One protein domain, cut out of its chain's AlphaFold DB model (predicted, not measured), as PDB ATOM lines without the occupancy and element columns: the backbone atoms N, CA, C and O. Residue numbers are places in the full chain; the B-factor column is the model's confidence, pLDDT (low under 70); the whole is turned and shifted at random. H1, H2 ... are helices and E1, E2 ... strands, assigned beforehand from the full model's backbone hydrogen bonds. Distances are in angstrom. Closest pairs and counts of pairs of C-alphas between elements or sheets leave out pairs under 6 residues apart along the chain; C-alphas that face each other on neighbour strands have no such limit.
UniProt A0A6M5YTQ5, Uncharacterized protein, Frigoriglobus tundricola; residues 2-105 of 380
ATOM      1  N   ALA A   2     242.163 175.515 176.406       93.75
ATOM      2  CA  ALA A   2     241.579 175.977 177.679       93.75
ATOM      3  C   ALA A   2     242.500 176.953 178.446       93.75
ATOM      4  O   ALA A   2     242.038 177.962 178.963       93.75
ATOM      5  N   GLU A   3     243.808 176.678 178.451       93.69
ATOM      6  CA  GLU A   3     244.830 177.569 179.010       93.69
ATOM      7  C   GLU A   3     244.890 178.934 178.308       93.69
ATOM      8  O   GLU A   3     244.865 179.959 178.976       93.69
ATOM      9  N   GLU A   4     244.882 178.955 176.973       94.50
ATOM     10  CA  GLU A   4     244.905 180.188 176.173       94.50
ATOM     11  C   GLU A   4     243.628 181.020 176.350       94.50
ATOM     12  O   GLU A   4     243.700 182.237 176.459       94.50
ATOM     13  N   PHE A   5     242.452 180.387 176.462       94.44
ATOM     14  CA  PHE A   5     241.220 181.108 176.798       94.44
ATOM     15  C   PHE A   5     241.281 181.744 178.177       94.44
ATOM     16  O   PHE A   5     240.863 182.886 178.335       94.44
ATOM     17  N   ARG A   6     241.843 181.044 179.164       93.44
ATOM     18  CA  ARG A   6     242.019 181.601 180.502       93.44
ATOM     19  C   ARG A   6     243.030 182.749 180.514       93.44
ATOM     20  O   ARG A   6     242.800 183.734 181.207       93.44
ATOM     21  N   ALA A   7     244.131 182.624 179.774       93.50
ATOM     22  CA  ALA A   7     245.107 183.700 179.621       93.50
ATOM     23  C   ALA A   7     244.460 184.929 178.963       93.50
ATOM     24  O   ALA A   7     244.561 186.032 179.487       93.50
ATOM     25  N   ALA A   8     243.686 184.722 177.893       93.12
ATOM     26  CA  ALA A   8     242.963 185.796 177.226       93.12
ATOM     27  C   ALA A   8     241.893 186.449 178.122       93.12
ATOM     28  O   ALA A   8     241.729 187.668 178.088       93.12
ATOM     29  N   GLU A   9     241.180 185.668 178.944       93.12
ATOM     30  CA  GLU A   9     240.239 186.192 179.947       93.12
ATOM     31  C   GLU A   9     240.951 187.027 181.018       93.12
ATOM     32  O   GLU A   9     240.443 188.080 181.400       93.12
ATOM     33  N   ALA A  10     242.123 186.585 181.486       93.81
ATOM     34  CA  ALA A  10     242.905 187.289 182.500       93.81
ATOM     35  C   ALA A  10     243.477 188.620 181.987       93.81
ATOM     36  O   ALA A  10     243.457 189.612 182.715       93.81
ATOM     37  N   ASP A  11     243.925 188.652 180.730       95.19
ATOM     38  CA  ASP A  11     244.551 189.827 180.114       95.19
ATOM     39  C   ASP A  11     243.539 190.744 179.396       95.19
ATOM     40  O   ASP A  11     243.903 191.801 178.881       95.19
ATOM     41  N   GLY A  12     242.258 190.357 179.348       94.06
ATOM     42  CA  GLY A  12     241.199 191.113 178.672       94.06
ATOM     43  C   GLY A  12     241.303 191.112 177.143       94.06
ATOM     44  O   GLY A  12     240.742 191.992 176.492       94.06
ATOM     45  N   SER A  13     242.010 190.139 176.561       94.19
ATOM     46  CA  SER A  13     242.247 190.014 175.116       94.19
ATOM     47  C   SER A  13     241.263 189.077 174.402       94.19
ATOM     48  O   SER A  13     241.417 188.820 173.210       94.19
ATOM     49  N   VAL A  14     240.225 188.579 175.093       93.62
ATOM     50  CA  VAL A  14     239.177 187.752 174.467       93.62
ATOM     51  C   VAL A  14     238.432 188.566 173.398       93.62
ATOM     52  O   VAL A  14     237.839 189.599 173.722       93.62
ATOM     53  N   PRO A  15     238.383 188.098 172.137       92.81
ATOM     54  CA  PRO A  15     237.621 188.766 171.093       92.81
ATOM     55  C   PRO A  15     236.135 188.888 171.471       92.81
ATOM     56  O   PRO A  15     235.543 187.922 171.963       92.81
ATOM     57  N   PRO A  16     235.464 190.013 171.156       90.81
ATOM     58  CA  PRO A  16     234.048 190.208 171.480       90.81
ATOM     59  C   PRO A  16     233.119 189.208 170.768       90.81
ATOM     60  O   PRO A  16     231.967 189.036 171.159       90.81
ATOM     61  N   ARG A  17     233.605 188.560 169.701       92.50
ATOM     62  CA  ARG A  17     232.906 187.519 168.937       92.50
ATOM     63  C   ARG A  17     233.802 186.297 168.757       92.50
ATOM     64  O   ARG A  17     234.134 185.934 167.635       92.50
ATOM     65  N   LEU A  18     234.192 185.677 169.867       95.00
ATOM     66  CA  LEU A  18     234.998 184.463 169.840       95.00
ATOM     67  C   LEU A  18     234.252 183.322 169.129       95.00
ATOM     68  O   LEU A  18     233.126 182.981 169.491       95.00
ATOM     69  N   ALA A  19     234.891 182.729 168.127       95.00
ATOM     70  CA  ALA A  19     234.384 181.610 167.337       95.00
ATOM     71  C   ALA A  19     235.546 180.679 166.942       95.00
ATOM     72  O   ALA A  19     236.716 181.013 167.129       95.00
ATOM     73  N   LEU A  20     235.239 179.494 166.402       94.38
ATOM     74  CA  LEU A  20     236.254 178.494 166.037       94.38
ATOM     75  C   LEU A  20     237.261 178.986 164.976       94.38
ATOM     76  O   LEU A  20     238.389 178.512 164.934       94.38
ATOM     77  N   ASP A  21     236.882 179.956 164.148       95.12
ATOM     78  CA  ASP A  21     237.747 180.616 163.160       95.12
ATOM     79  C   ASP A  21     238.813 181.541 163.775       95.12
ATOM     80  O   ASP A  21     239.728 181.951 163.066       95.12
ATOM     81  N   HIS A  22     238.728 181.835 165.073       95.38
ATOM     82  CA  HIS A  22     239.770 182.529 165.833       95.38
ATOM     83  C   HIS A  22     240.798 181.554 166.420       95.38
ATOM     84  O   HIS A  22     241.750 181.974 167.067       95.38
ATOM     85  N   VAL A  23     240.615 180.244 166.246       94.81
ATOM     86  CA  VAL A  23     241.501 179.231 166.821       94.81
ATOM     87  C   VAL A  23     242.496 178.788 165.758       94.81
ATOM     88  O   VAL A  23     242.125 178.185 164.751       94.81
ATOM     89  N   TRP A  24     243.774 179.055 165.999       94.81
ATOM     90  CA  TRP A  24     244.870 178.582 165.161       94.81
ATOM     91  C   TRP A  24     245.619 177.452 165.858       94.81
ATOM     92  O   TRP A  24     245.875 177.518 167.058       94.81
ATOM     93  N   VAL A  25     245.982 176.412 165.107       94.06
ATOM     94  CA  VAL A  25     246.834 175.327 165.602       94.06
ATOM     95  C   VAL A  25     248.138 175.364 164.820       94.06
ATOM     96  O   VAL A  25     248.156 175.171 163.606       94.06
ATOM     97  N   GLU A  26     249.230 175.642 165.518       95.31
ATOM     98  CA  GLU A  26     250.573 175.639 164.956       95.31
ATOM     99  C   GLU A  26     251.014 174.222 164.538       95.31
ATOM    100  O   GLU A  26     250.524 173.226 165.079       95.31
ATOM    101  N   PRO A  27     252.019 174.091 163.646       93.56
ATOM    102  CA  PRO A  27     252.580 172.791 163.263       93.56
ATOM    103  C   PRO A  27     253.132 171.956 164.432       93.56
ATOM    104  O   PRO A  27     253.246 170.739 164.315       93.56
ATOM    105  N   ASN A  28     253.481 172.593 165.555       92.19
ATOM    106  CA  ASN A  28     253.941 171.937 166.784       92.19
ATOM    107  C   ASN A  28     252.784 171.488 167.707       92.19
ATOM    108  O   ASN A  28     253.041 170.955 168.784       92.19
ATOM    109  N   GLY A  29     251.525 171.718 167.316       90.00
ATOM    110  CA  GLY A  29     250.333 171.398 168.102       90.00
ATOM    111  C   GLY A  29     249.938 172.459 169.132       90.00
ATOM    112  O   GLY A  29     248.930 172.285 169.820       90.00
ATOM    113  N   ARG A  30     250.682 173.565 169.248       93.00
ATOM    114  CA  ARG A  30     250.283 174.693 170.091       93.00
ATOM    115  C   ARG A  30     249.027 175.334 169.513       93.00
ATOM    116  O   ARG A  30     248.933 175.585 168.317       93.00
ATOM    117  N   VAL A  31     248.059 175.601 170.381       93.00
ATOM    118  CA  VAL A  31     246.832 176.309 170.015       93.00
ATOM    119  C   VAL A  31     247.006 177.776 170.383       93.00
ATOM    120  O   VAL A  31     247.482 178.045 171.477       93.00
ATOM    121  N   GLN A  32     246.610 178.692 169.509       95.19
ATOM    122  CA  GLN A  32     246.554 180.128 169.770       95.19
ATOM    123  C   GLN A  32     245.149 180.658 169.482       95.19
ATOM    124  O   GLN A  32     244.442 180.132 168.616       95.19
ATOM    125  N   VAL A  33     244.753 181.700 170.209       95.19
ATOM    126  CA  VAL A  33     243.504 182.434 169.976       95.19
ATOM    127  C   VAL A  33     243.869 183.758 169.325       95.19
ATOM    128  O   VAL A  33     244.580 184.565 169.913       95.19
ATOM    129  N   LEU A  34     243.423 183.945 168.090       94.88
ATOM    130  CA  LEU A  34     243.664 185.141 167.299       94.88
ATOM    131  C   LEU A  34     242.626 186.218 167.632       94.88
ATOM    132  O   LEU A  34     241.484 185.921 167.982       94.88
ATOM    133  N   ASP A  35     243.017 187.475 167.473       93.62
ATOM    134  CA  ASP A  35     242.164 188.660 167.601       93.62
ATOM    135  C   ASP A  35     241.290 188.911 166.359       93.62
ATOM    136  O   ASP A  35     240.342 189.698 166.409       93.62
ATOM    137  N   PHE A  36     241.562 188.203 165.257       93.06
ATOM    138  CA  PHE A  36     240.784 188.234 164.020       93.06
ATOM    139  C   PHE A  36     240.375 186.823 163.555       93.06
ATOM    140  O   PHE A  36     241.102 185.851 163.778       93.06
ATOM    141  N   PRO A  37     239.234 186.687 162.855       94.38
ATOM    142  CA  PRO A  37     238.806 185.412 162.294       94.38
ATOM    143  C   PRO A  37     239.616 185.054 161.042       94.38
ATOM    144  O   PRO A  37     239.756 185.860 160.121       94.38
ATOM    145  N   LEU A  38     240.067 183.804 160.941       91.56
ATOM    146  CA  LEU A  38     240.724 183.266 159.742       91.56
ATOM    147  C   LEU A  38     239.740 183.047 158.582       91.56
ATOM    148  O   LEU A  38     240.125 183.091 157.415       91.56
ATOM    149  N   CYS A  39     238.469 182.774 158.894       87.00
ATOM    150  CA  CYS A  39     237.407 182.504 157.924       87.00
ATOM    151  C   CYS A  39     236.031 182.912 158.480       87.00
ATOM    152  O   CYS A  39     235.306 182.083 159.024       87.00
ATOM    153  N   ALA A  40     235.629 184.163 158.239       70.94
ATOM    154  CA  ALA A  40     234.446 184.798 158.837       70.94
ATOM    155  C   ALA A  40     233.068 184.154 158.533       70.94
ATOM    156  O   ALA A  40     232.049 184.621 159.035       70.94
ATOM    157  N   ALA A  41     232.986 183.124 157.682       65.88
ATOM    158  CA  ALA A  41     231.715 182.672 157.107       65.88
ATOM    159  C   ALA A  41     231.122 181.386 157.715       65.88
ATOM    160  O   ALA A  41     230.036 180.986 157.294       65.88
ATOM    161  N   ARG A  42     231.806 180.682 158.631       76.12
ATOM    162  CA  ARG A  42     231.426 179.286 158.964       76.12
ATOM    163  C   ARG A  42     231.171 178.969 160.434       76.12
ATOM    164  O   ARG A  42     230.515 177.962 160.696       76.12
ATOM    165  N   SER A  43     231.632 179.794 161.366       84.56
ATOM    166  CA  SER A  43     231.586 179.468 162.796       84.56
ATOM    167  C   SER A  43     230.619 180.371 163.551       84.56
ATOM    168  O   SER A  43     230.464 181.547 163.225       84.56
ATOM    169  N   ARG A  44     229.926 179.812 164.547       87.44
ATOM    170  CA  ARG A  44     229.007 180.583 165.387       87.44
ATOM    171  C   ARG A  44     229.802 181.206 166.534       87.44
ATOM    172  O   ARG A  44     230.515 180.478 167.219       87.44
ATOM    173  N   PRO A  45     229.692 182.522 166.764       91.56
ATOM    174  CA  PRO A  45     230.286 183.124 167.941       91.56
ATOM    175  C   PRO A  45     229.604 182.599 169.203       91.56
ATOM    176  O   PRO A  45     228.388 182.397 169.230       91.56
ATOM    177  N   GLY A  46     230.393 182.378 170.246       92.75
ATOM    178  CA  GLY A  46     229.921 181.819 171.504       92.75
ATOM    179  C   GLY A  46     230.892 182.075 172.646       92.75
ATOM    180  O   GLY A  46     232.008 182.553 172.452       92.75
ATOM    181  N   ALA A  47     230.455 181.745 173.860       93.31
ATOM    182  CA  ALA A  47     231.328 181.770 175.027       93.31
ATOM    183  C   ALA A  47     232.533 180.819 174.832       93.31
ATOM    184  O   ALA A  47     232.407 179.833 174.095       93.31
ATOM    185  N   PRO A  48     233.668 181.033 175.525       94.00
ATOM    186  CA  PRO A  48     234.864 180.195 175.389       94.00
ATOM    187  C   PRO A  48     234.602 178.685 175.481       94.00
ATOM    188  O   PRO A  48     235.135 177.919 174.683       94.00
ATOM    189  N   LEU A  49     233.712 178.242 176.375       93.06
ATOM    190  CA  LEU A  49     233.326 176.828 176.488       93.06
ATOM    191  C   LEU A  49     232.575 176.295 175.262       93.06
ATOM    192  O   LEU A  49     232.769 175.143 174.881       93.06
ATOM    193  N   VAL A  50     231.740 177.117 174.619       92.56
ATOM    194  CA  VAL A  50     231.040 176.735 173.382       92.56
ATOM    195  C   VAL A  50     232.060 176.521 172.267       92.56
ATOM    196  O   VAL A  50     232.033 175.488 171.601       92.56
ATOM    197  N   VAL A  51     233.017 177.438 172.124       94.00
ATOM    198  CA  VAL A  51     234.088 177.323 171.122       94.00
ATOM    199  C   VAL A  51     235.014 176.142 171.429       94.00
ATOM    200  O   VAL A  51     235.437 175.434 170.517       94.00
ATOM    201  N   LEU A  52     235.273 175.860 172.709       94.31
ATOM    202  CA  LEU A  52     236.034 174.689 173.148       94.31
ATOM    203  C   LEU A  52     235.331 173.370 172.799       94.31
ATOM    204  O   LEU A  52     235.994 172.443 172.335       94.31
ATOM    205  N   ARG A  53     234.003 173.281 172.965       94.19
ATOM    206  CA  ARG A  53     233.203 172.121 172.525       94.19
ATOM    207  C   ARG A  53     233.262 171.934 171.020       94.19
ATOM    208  O   ARG A  53     233.479 170.816 170.562       94.19
ATOM    209  N   GLU A  54     233.082 173.011 170.257       93.69
ATOM    210  CA  GLU A  54     233.144 172.952 168.794       93.69
ATOM    211  C   GLU A  54     234.524 172.493 168.314       93.69
ATOM    212  O   GLU A  54     234.609 171.631 167.436       93.69
ATOM    213  N   ALA A  55     235.598 172.999 168.928       93.75
ATOM    214  CA  ALA A  55     236.964 172.579 168.639       93.75
ATOM    215  C   ALA A  55     237.217 171.117 169.022       93.75
ATOM    216  O   ALA A  55     237.779 170.369 168.223       93.75
ATOM    217  N   ALA A  56     236.778 170.687 170.209       94.25
ATOM    218  CA  ALA A  56     236.914 169.303 170.656       94.25
ATOM    219  C   ALA A  56     236.147 168.338 169.738       94.25
ATOM    220  O   ALA A  56     236.695 167.320 169.322       94.25
ATOM    221  N   ALA A  57     234.912 168.679 169.361       94.25
ATOM    222  CA  ALA A  57     234.128 167.908 168.402       94.25
ATOM    223  C   ALA A  57     234.807 167.844 167.029       94.25
ATOM    224  O   ALA A  57     234.931 166.764 166.455       94.25
ATOM    225  N   LEU A  58     235.302 168.976 166.516       93.31
ATOM    226  CA  LEU A  58     236.014 169.008 165.243       93.31
ATOM    227  C   LEU A  58     237.276 168.136 165.283       93.31
ATOM    228  O   LEU A  58     237.493 167.351 164.364       93.31
ATOM    229  N   ALA A  59     238.079 168.244 166.341       92.94
ATOM    230  CA  ALA A  59     239.332 167.508 166.479       92.94
ATOM    231  C   ALA A  59     239.117 165.995 166.653       92.94
ATOM    232  O   ALA A  59     239.863 165.200 166.086       92.94
ATOM    233  N   LEU A  60     238.103 165.593 167.426       94.31
ATOM    234  CA  LEU A  60     237.882 164.191 167.797       94.31
ATOM    235  C   LEU A  60     236.951 163.448 166.832       94.31
ATOM    236  O   LEU A  60     237.126 162.252 166.607       94.31
ATOM    237  N   GLU A  61     235.965 164.135 166.255       94.81
ATOM    238  CA  GLU A  61     234.946 163.537 165.381       94.81
ATOM    239  C   GLU A  61     235.121 163.934 163.906       94.81
ATOM    240  O   GLU A  61     234.414 163.419 163.037       94.81
ATOM    241  N   GLY A  62     236.042 164.856 163.603       94.12
ATOM    242  CA  GLY A  62     236.294 165.362 162.250       94.12
ATOM    243  C   GLY A  62     235.226 166.329 161.731       94.12
ATOM    244  O   GLY A  62     235.268 166.724 160.566       94.12
ATOM    245  N   ARG A  63     234.251 166.709 162.564       91.69
ATOM    246  CA  ARG A  63     233.174 167.638 162.205       91.69
ATOM    247  C   ARG A  63     232.763 168.490 163.407       91.69
ATOM    248  O   ARG A  63     232.653 167.954 164.508       91.69
ATOM    249  N   PRO A  64     232.495 169.792 163.218       86.75
ATOM    250  CA  PRO A  64     231.997 170.619 164.304       86.75
ATOM    251  C   PRO A  64     230.546 170.225 164.606       86.75
ATOM    252  O   PRO A  64     229.748 169.996 163.690       86.75
ATOM    253  N   ARG A  65     230.181 170.153 165.886       87.19
ATOM    254  CA  ARG A  65     228.781 170.016 166.308       87.19
ATOM    255  C   ARG A  65     228.515 170.831 167.563       87.19
ATOM    256  O   ARG A  65     229.377 170.951 168.423       87.19
ATOM    257  N   ALA A  66     227.288 171.332 167.652       72.38
ATOM    258  CA  ALA A  66     226.798 172.099 168.792       72.38
ATOM    259  C   ALA A  66     225.932 171.265 169.757       72.38
ATOM    260  O   ALA A  66     225.407 171.817 170.719       72.38
ATOM    261  N   SER A  67     225.717 169.965 169.491       81.06
ATOM    262  CA  SER A  67     224.888 169.143 170.382       81.06
ATOM    263  C   SER A  67     225.610 168.863 171.699       81.06
ATOM    264  O   SER A  67     226.824 168.663 171.718       81.06
ATOM    265  N   SER A  68     224.848 168.814 172.788       83.12
ATOM    266  CA  SER A  68     225.320 168.477 174.137       83.12
ATOM    267  C   SER A  68     225.520 166.973 174.358       83.12
ATOM    268  O   SER A  68     225.823 166.539 175.467       83.12
ATOM    269  N   ASP A  69     225.364 166.150 173.316       87.25
ATOM    270  CA  ASP A  69     225.643 164.720 173.423       87.25
ATOM    271  C   ASP A  69     227.139 164.493 173.691       87.25
ATOM    272  O   ASP A  69     227.994 165.209 173.160       87.25
ATOM    273  N   GLY A  70     227.477 163.473 174.481       88.38
ATOM    274  CA  GLY A  70     228.874 163.119 174.750       88.38
ATOM    275  C   GLY A  70     229.673 162.831 173.471       88.38
ATOM    276  O   GLY A  70     229.108 162.514 172.422       88.38
ATOM    277  N   VAL A  71     231.001 162.938 173.546       92.19
ATOM    278  CA  VAL A  71     231.894 162.800 172.381       92.19
ATOM    279  C   VAL A  71     231.780 161.413 171.742       92.19
ATOM    280  O   VAL A  71     231.899 160.383 172.416       92.19
ATOM    281  N   ALA A  72     231.571 161.371 170.426       93.81
ATOM    282  CA  ALA A  72     231.455 160.147 169.635       93.81
ATOM    283  C   ALA A  72     232.804 159.754 169.008       93.81
ATOM    284  O   ALA A  72     232.901 159.567 167.797       93.81
ATOM    285  N   ALA A  73     233.841 159.638 169.841       95.69
ATOM    286  CA  ALA A  73     235.205 159.313 169.425       95.69
ATOM    287  C   ALA A  73     235.853 158.290 170.377       95.69
ATOM    288  O   ALA A  73     235.491 158.243 171.560       95.69
ATOM    289  N   PRO A  74     236.812 157.473 169.897       96.31
ATOM    290  CA  PRO A  74     237.531 156.515 170.728       96.31
ATOM    291  C   PRO A  74     238.471 157.254 171.687       96.31
ATOM    292  O   PRO A  74     239.551 157.688 171.301       96.31
ATOM    293  N   LEU A  75     238.041 157.393 172.941       96.19
ATOM    294  CA  LEU A  75     238.790 158.072 173.996       96.19
ATOM    295  C   LEU A  75     239.283 157.071 175.053       96.19
ATOM    296  O   LEU A  75     238.564 156.110 175.348       96.19
ATOM    297  N   PRO A  76     240.464 157.301 175.655       96.38
ATOM    298  CA  PRO A  76     240.888 156.614 176.872       96.38
ATOM    299  C   PRO A  76     239.865 156.734 178.000       96.38
ATOM    300  O   PRO A  76     239.156 157.742 178.104       96.38
ATOM    301  N   ALA A  77     239.815 155.732 178.882       94.19
ATOM    302  CA  ALA A  77     238.803 155.687 179.938       94.19
ATOM    303  C   ALA A  77     238.902 156.882 180.903       94.19
ATOM    304  O   ALA A  77     237.872 157.412 181.305       94.19
ATOM    305  N   HIS A  78     240.113 157.366 181.199       95.25
ATOM    306  CA  HIS A  78     240.336 158.546 182.044       95.25
ATOM    307  C   HIS A  78     239.930 159.879 181.383       95.25
ATOM    308  O   HIS A  78     239.537 160.811 182.077       95.25
ATOM    309  N   ALA A  79     239.992 159.988 180.050       96.06
ATOM    310  CA  ALA A  79     239.624 161.211 179.329       96.06
ATOM    311  C   ALA A  79     238.105 161.329 179.118       96.06
ATOM    312  O   ALA A  79     237.569 162.425 178.935       96.06
ATOM    313  N   ARG A  80     237.395 160.192 179.141       95.62
ATOM    314  CA  ARG A  80     235.963 160.121 178.852       95.62
ATOM    315  C   ARG A  80     235.105 160.962 179.814       95.62
ATOM    316  O   ARG A  80     234.317 161.746 179.296       95.62
ATOM    317  N   PRO A  81     235.263 160.893 181.152       95.50
ATOM    318  CA  PRO A  81     234.473 161.710 182.076       95.50
ATOM    319  C   PRO A  81     234.692 163.212 181.885       95.50
ATOM    320  O   PRO A  81     233.726 163.966 181.905       95.50
ATOM    321  N   VAL A  82     235.938 163.635 181.640       96.31
ATOM    322  CA  VAL A  82     236.290 165.049 181.419       96.31
ATOM    323  C   VAL A  82     235.600 165.574 180.157       96.31
ATOM    324  O   VAL A  82     234.990 166.643 180.167       96.31
ATOM    325  N   MET A  83     235.616 164.792 179.072       95.81
ATOM    326  CA  MET A  83     234.909 165.154 177.839       95.81
ATOM    327  C   MET A  83     233.390 165.095 177.999       95.81
ATOM    328  O   MET A  83     232.701 166.021 177.588       95.81
ATOM    329  N   ASP A  84     232.836 164.055 178.618       94.50
ATOM    330  CA  ASP A  84     231.389 163.966 178.826       94.50
ATOM    331  C   ASP A  84     230.896 165.131 179.710       94.50
ATOM    332  O   ASP A  84     229.852 165.714 179.415       94.50
ATOM    333  N   ARG A  85     231.678 165.565 180.711       95.12
ATOM    334  CA  ARG A  85     231.394 166.757 181.525       95.12
ATOM    335  C   ARG A  85     231.408 168.039 180.699       95.12
ATOM    336  O   ARG A  85     230.485 168.839 180.848       95.12
ATOM    337  N   LEU A  86     232.395 168.219 179.814       95.00
ATOM    338  CA  LEU A  86     232.451 169.371 178.909       95.00
ATOM    339  C   LEU A  86     231.175 169.491 178.072       95.00
ATOM    340  O   LEU A  86     230.695 170.601 177.881       95.00
ATOM    341  N   PHE A  87     230.630 168.382 177.566       94.31
ATOM    342  CA  PHE A  87     229.460 168.393 176.677       94.31
ATOM    343  C   PHE A  87     228.117 168.398 177.423       94.31
ATOM    344  O   PHE A  87     227.165 169.006 176.938       94.31
ATOM    345  N   ALA A  88     228.038 167.770 178.599       93.50
ATOM    346  CA  ALA A  88     226.803 167.663 179.379       93.50
ATOM    347  C   ALA A  88     226.562 168.844 180.329       93.50
ATOM    348  O   ALA A  88     225.418 169.127 180.681       93.50
ATOM    349  N   THR A  89     227.625 169.512 180.777       90.88
ATOM    350  CA  THR A  89     227.568 170.619 181.744       90.88
ATOM    351  C   THR A  89     228.344 171.816 181.209       90.88
ATOM    352  O   THR A  89     229.185 171.637 180.336       90.88
ATOM    353  N   ASP A  90     228.104 173.020 181.731       91.56
ATOM    354  CA  ASP A  90     228.937 174.209 181.494       91.56
ATOM    355  C   ASP A  90     229.924 174.396 182.670       91.56
ATOM    356  O   ASP A  90     229.699 175.263 183.520       91.56
ATOM    357  N   PRO A  91     230.982 173.561 182.809       94.75
ATOM    358  CA  PRO A  91     231.890 173.667 183.945       94.75
ATOM    359  C   PRO A  91     232.701 174.969 183.862       94.75
ATOM    360  O   PRO A  91     233.082 175.370 182.762       94.75
ATOM    361  N   PRO A  92     233.047 175.607 184.993       95.31
ATOM    362  CA  PRO A  92     233.972 176.735 184.991       95.31
ATOM    363  C   PRO A  92     235.277 176.382 184.265       95.31
ATOM    364  O   PRO A  92     235.868 175.329 184.514       95.31
ATOM    365  N   LEU A  93     235.761 177.278 183.398       94.06
ATOM    366  CA  LEU A  93     236.927 177.023 182.544       94.06
ATOM    367  C   LEU A  93     238.174 176.612 183.348       94.06
ATOM    368  O   LEU A  93     238.909 175.715 182.939       94.06
ATOM    369  N   ALA A  94     238.384 177.223 184.517       93.69
ATOM    370  CA  ALA A  94     239.493 176.901 185.411       93.69
ATOM    371  C   ALA A  94     239.406 175.481 186.003       93.69
ATOM    372  O   ALA A  94     240.435 174.826 186.172       93.69
ATOM    373  N   GLU A  95     238.198 175.003 186.312       95.31
ATOM    374  CA  GLU A  95     237.980 173.646 186.816       95.31
ATOM    375  C   GLU A  95     238.225 172.625 185.703       95.31
ATOM    376  O   GLU A  95     239.005 171.694 185.885       95.31
ATOM    377  N   PHE A  96     237.663 172.867 184.514       95.38
ATOM    378  CA  PHE A  96     237.887 172.020 183.344       95.38
ATOM    379  C   PHE A  96     239.371 171.944 182.949       95.38
ATOM    380  O   PHE A  96     239.886 170.870 182.646       95.38
ATOM    381  N   GLN A  97     240.091 173.072 182.987       94.88
ATOM    382  CA  GLN A  97     241.534 173.110 182.736       94.88
ATOM    383  C   GLN A  97     242.302 172.231 183.731       94.88
ATOM    384  O   GLN A  97     243.210 171.504 183.329       94.88
ATOM    385  N   LYS A  98     241.948 172.300 185.020       95.44
ATOM    386  CA  LYS A  98     242.578 171.489 186.064       95.44
ATOM    387  C   LYS A  98     242.345 169.996 185.818       95.44
ATOM    388  O   LYS A  98     243.309 169.239 185.825       95.44
ATOM    389  N   GLU A  99     241.107 169.591 185.539       95.44
ATOM    390  CA  GLU A  99     240.781 168.193 185.214       95.44
ATOM    391  C   GLU A  99     241.543 167.700 183.982       95.44
ATOM    392  O   GLU A  99     242.105 166.607 183.984       95.44
ATOM    393  N   LEU A 100     241.622 168.522 182.932       94.62
ATOM    394  CA  LEU A 100     242.388 168.181 181.738       94.62
ATOM    395  C   LEU A 100     243.878 168.005 182.068       94.62
ATOM    396  O   LEU A 100     244.485 167.035 181.621       94.62
ATOM    397  N   ALA A 101     244.460 168.873 182.896       94.50
ATOM    398  CA  ALA A 101     245.850 168.738 183.332       94.50
ATOM    399  C   ALA A 101     246.091 167.443 184.133       94.50
ATOM    400  O   ALA A 101     247.125 166.800 183.961       94.50
ATOM    401  N   GLU A 102     245.129 167.002 184.948       95.56
ATOM    402  CA  GLU A 102     245.204 165.722 185.668       95.56
ATOM    403  C   GLU A 102     245.217 164.516 184.707       95.56
ATOM    404  O   GLU A 102     245.861 163.498 184.983       95.56
ATOM    405  N   THR A 103     244.595 164.630 183.526       94.88
ATOM    406  CA  THR A 103     244.664 163.568 182.507       94.88
ATOM    407  C   THR A 103     246.050 163.416 181.874       94.88
ATOM    408  O   THR A 103     246.382 162.314 181.448       94.88
ATOM    409  N   HIS A 104     246.906 164.449 181.888       91.31
ATOM    410  CA  HIS A 104     248.244 164.395 181.270       91.31
ATOM    411  C   HIS A 104     249.186 163.377 181.934       91.31
ATOM    412  O   HIS A 104     250.152 162.939 181.310       91.31
ATOM    413  N   ALA A 105     248.918 162.984 183.184       93.19
ATOM    414  CA  ALA A 105     249.679 161.938 183.867       93.19
ATOM    415  C   ALA A 105     249.456 160.538 183.256       93.19
ATOM    416  O   ALA A 105     250.249 159.622 183.485       93.19
TER     417      ALA A 105
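AT A GLANCE: This is residues 2 to 105 of the 380 residues of an uncharacterized protein of Frigoriglobus tundricola (UniProt A0A6M5YTQ5). What shape does the model have? A rounded body has helix H2 nearest its middle, a helical hairpin of H3 and H4 at one end, and helix H1 with a small two-stranded hairpin, E1 and E2, toward the other; the beginning of H1 meets H4. Two long stretches with no named element, residues 34 to 47 and 62 to 78, run along the outside. What is it made of? The printed part has 104 residues, under half of them in named elements, with four helices and two antiparallel strands in the order H1 E1 E2 H2 H3 H4, and its class is mostly helix. How closely is it gathered? It is compact, with a radius of gyration of the C-alphas of 13.4 A and spans of 36 by 29 by 27 A.

HOW THE PARTS SIT: What is near H1? H1, residues 2 to 11, touches H4, residues 93 to 103, closest at the C-alphas of Ala 2 and Gln 97, 5.8 A; they run opposite ways at a steep tilt of 35.4 degrees, only just beyond shallow. Its closest C-alpha pair with E2, residues 31 to 33, is Glu 4 and Gln 32, 6.6 A. How do the strands pair? E1, residues 23 to 25, and E2 form an antiparallel hairpin at 153 degrees, with N 24 and O 32 at 2.9 A and N 32 and O 24 at 2.8 A, within hydrogen-bond range. How do the later helices meet? H2, residues 48 to 61, only just touches H3, residues 79 to 88, with 3 pairs of C-alphas within 8 A and with its residues 49 to 53 alone; the closest are Arg 53 and Phe 87, 6.7 A, at a steep tilt of 52 degrees, opposite ways. H3 and H4 touch as a helical hairpin at a shallow tilt of 20 degrees, opposite ways, closest at the C-alphas of Ala 79 and Thr 103, 6.4 A. In H1, H2, H3 and H4 every O i to N i+4 pair is within hydrogen-bond range.

IN THESE COORDINATES: Where does H1 begin, and how long is it? C-alpha 2 is at (241.579, 175.977, 177.679), and H1 is 14.4 A long from first to last C-alpha. How long are the others? E1 measures 6.7 A, E2 7.0 A, H2 19.4 A, H3 14.4 A and H4 15.5 A. Where does H4 end? C-alpha 103 is at (244.664, 163.568, 182.507).

THE WHOLE: How far does it reach? The two C-alphas farthest apart, those of Ala 41 and Ala 105, are 38.3 A apart. Is there a cut, and which links are long? The printed part has no cut; the links H1 to E1, E2 to H2 and H2 to H3 are long. Where is confidence low? The mean pLDDT of the printed part is 92.5, and residue 41 is under 70.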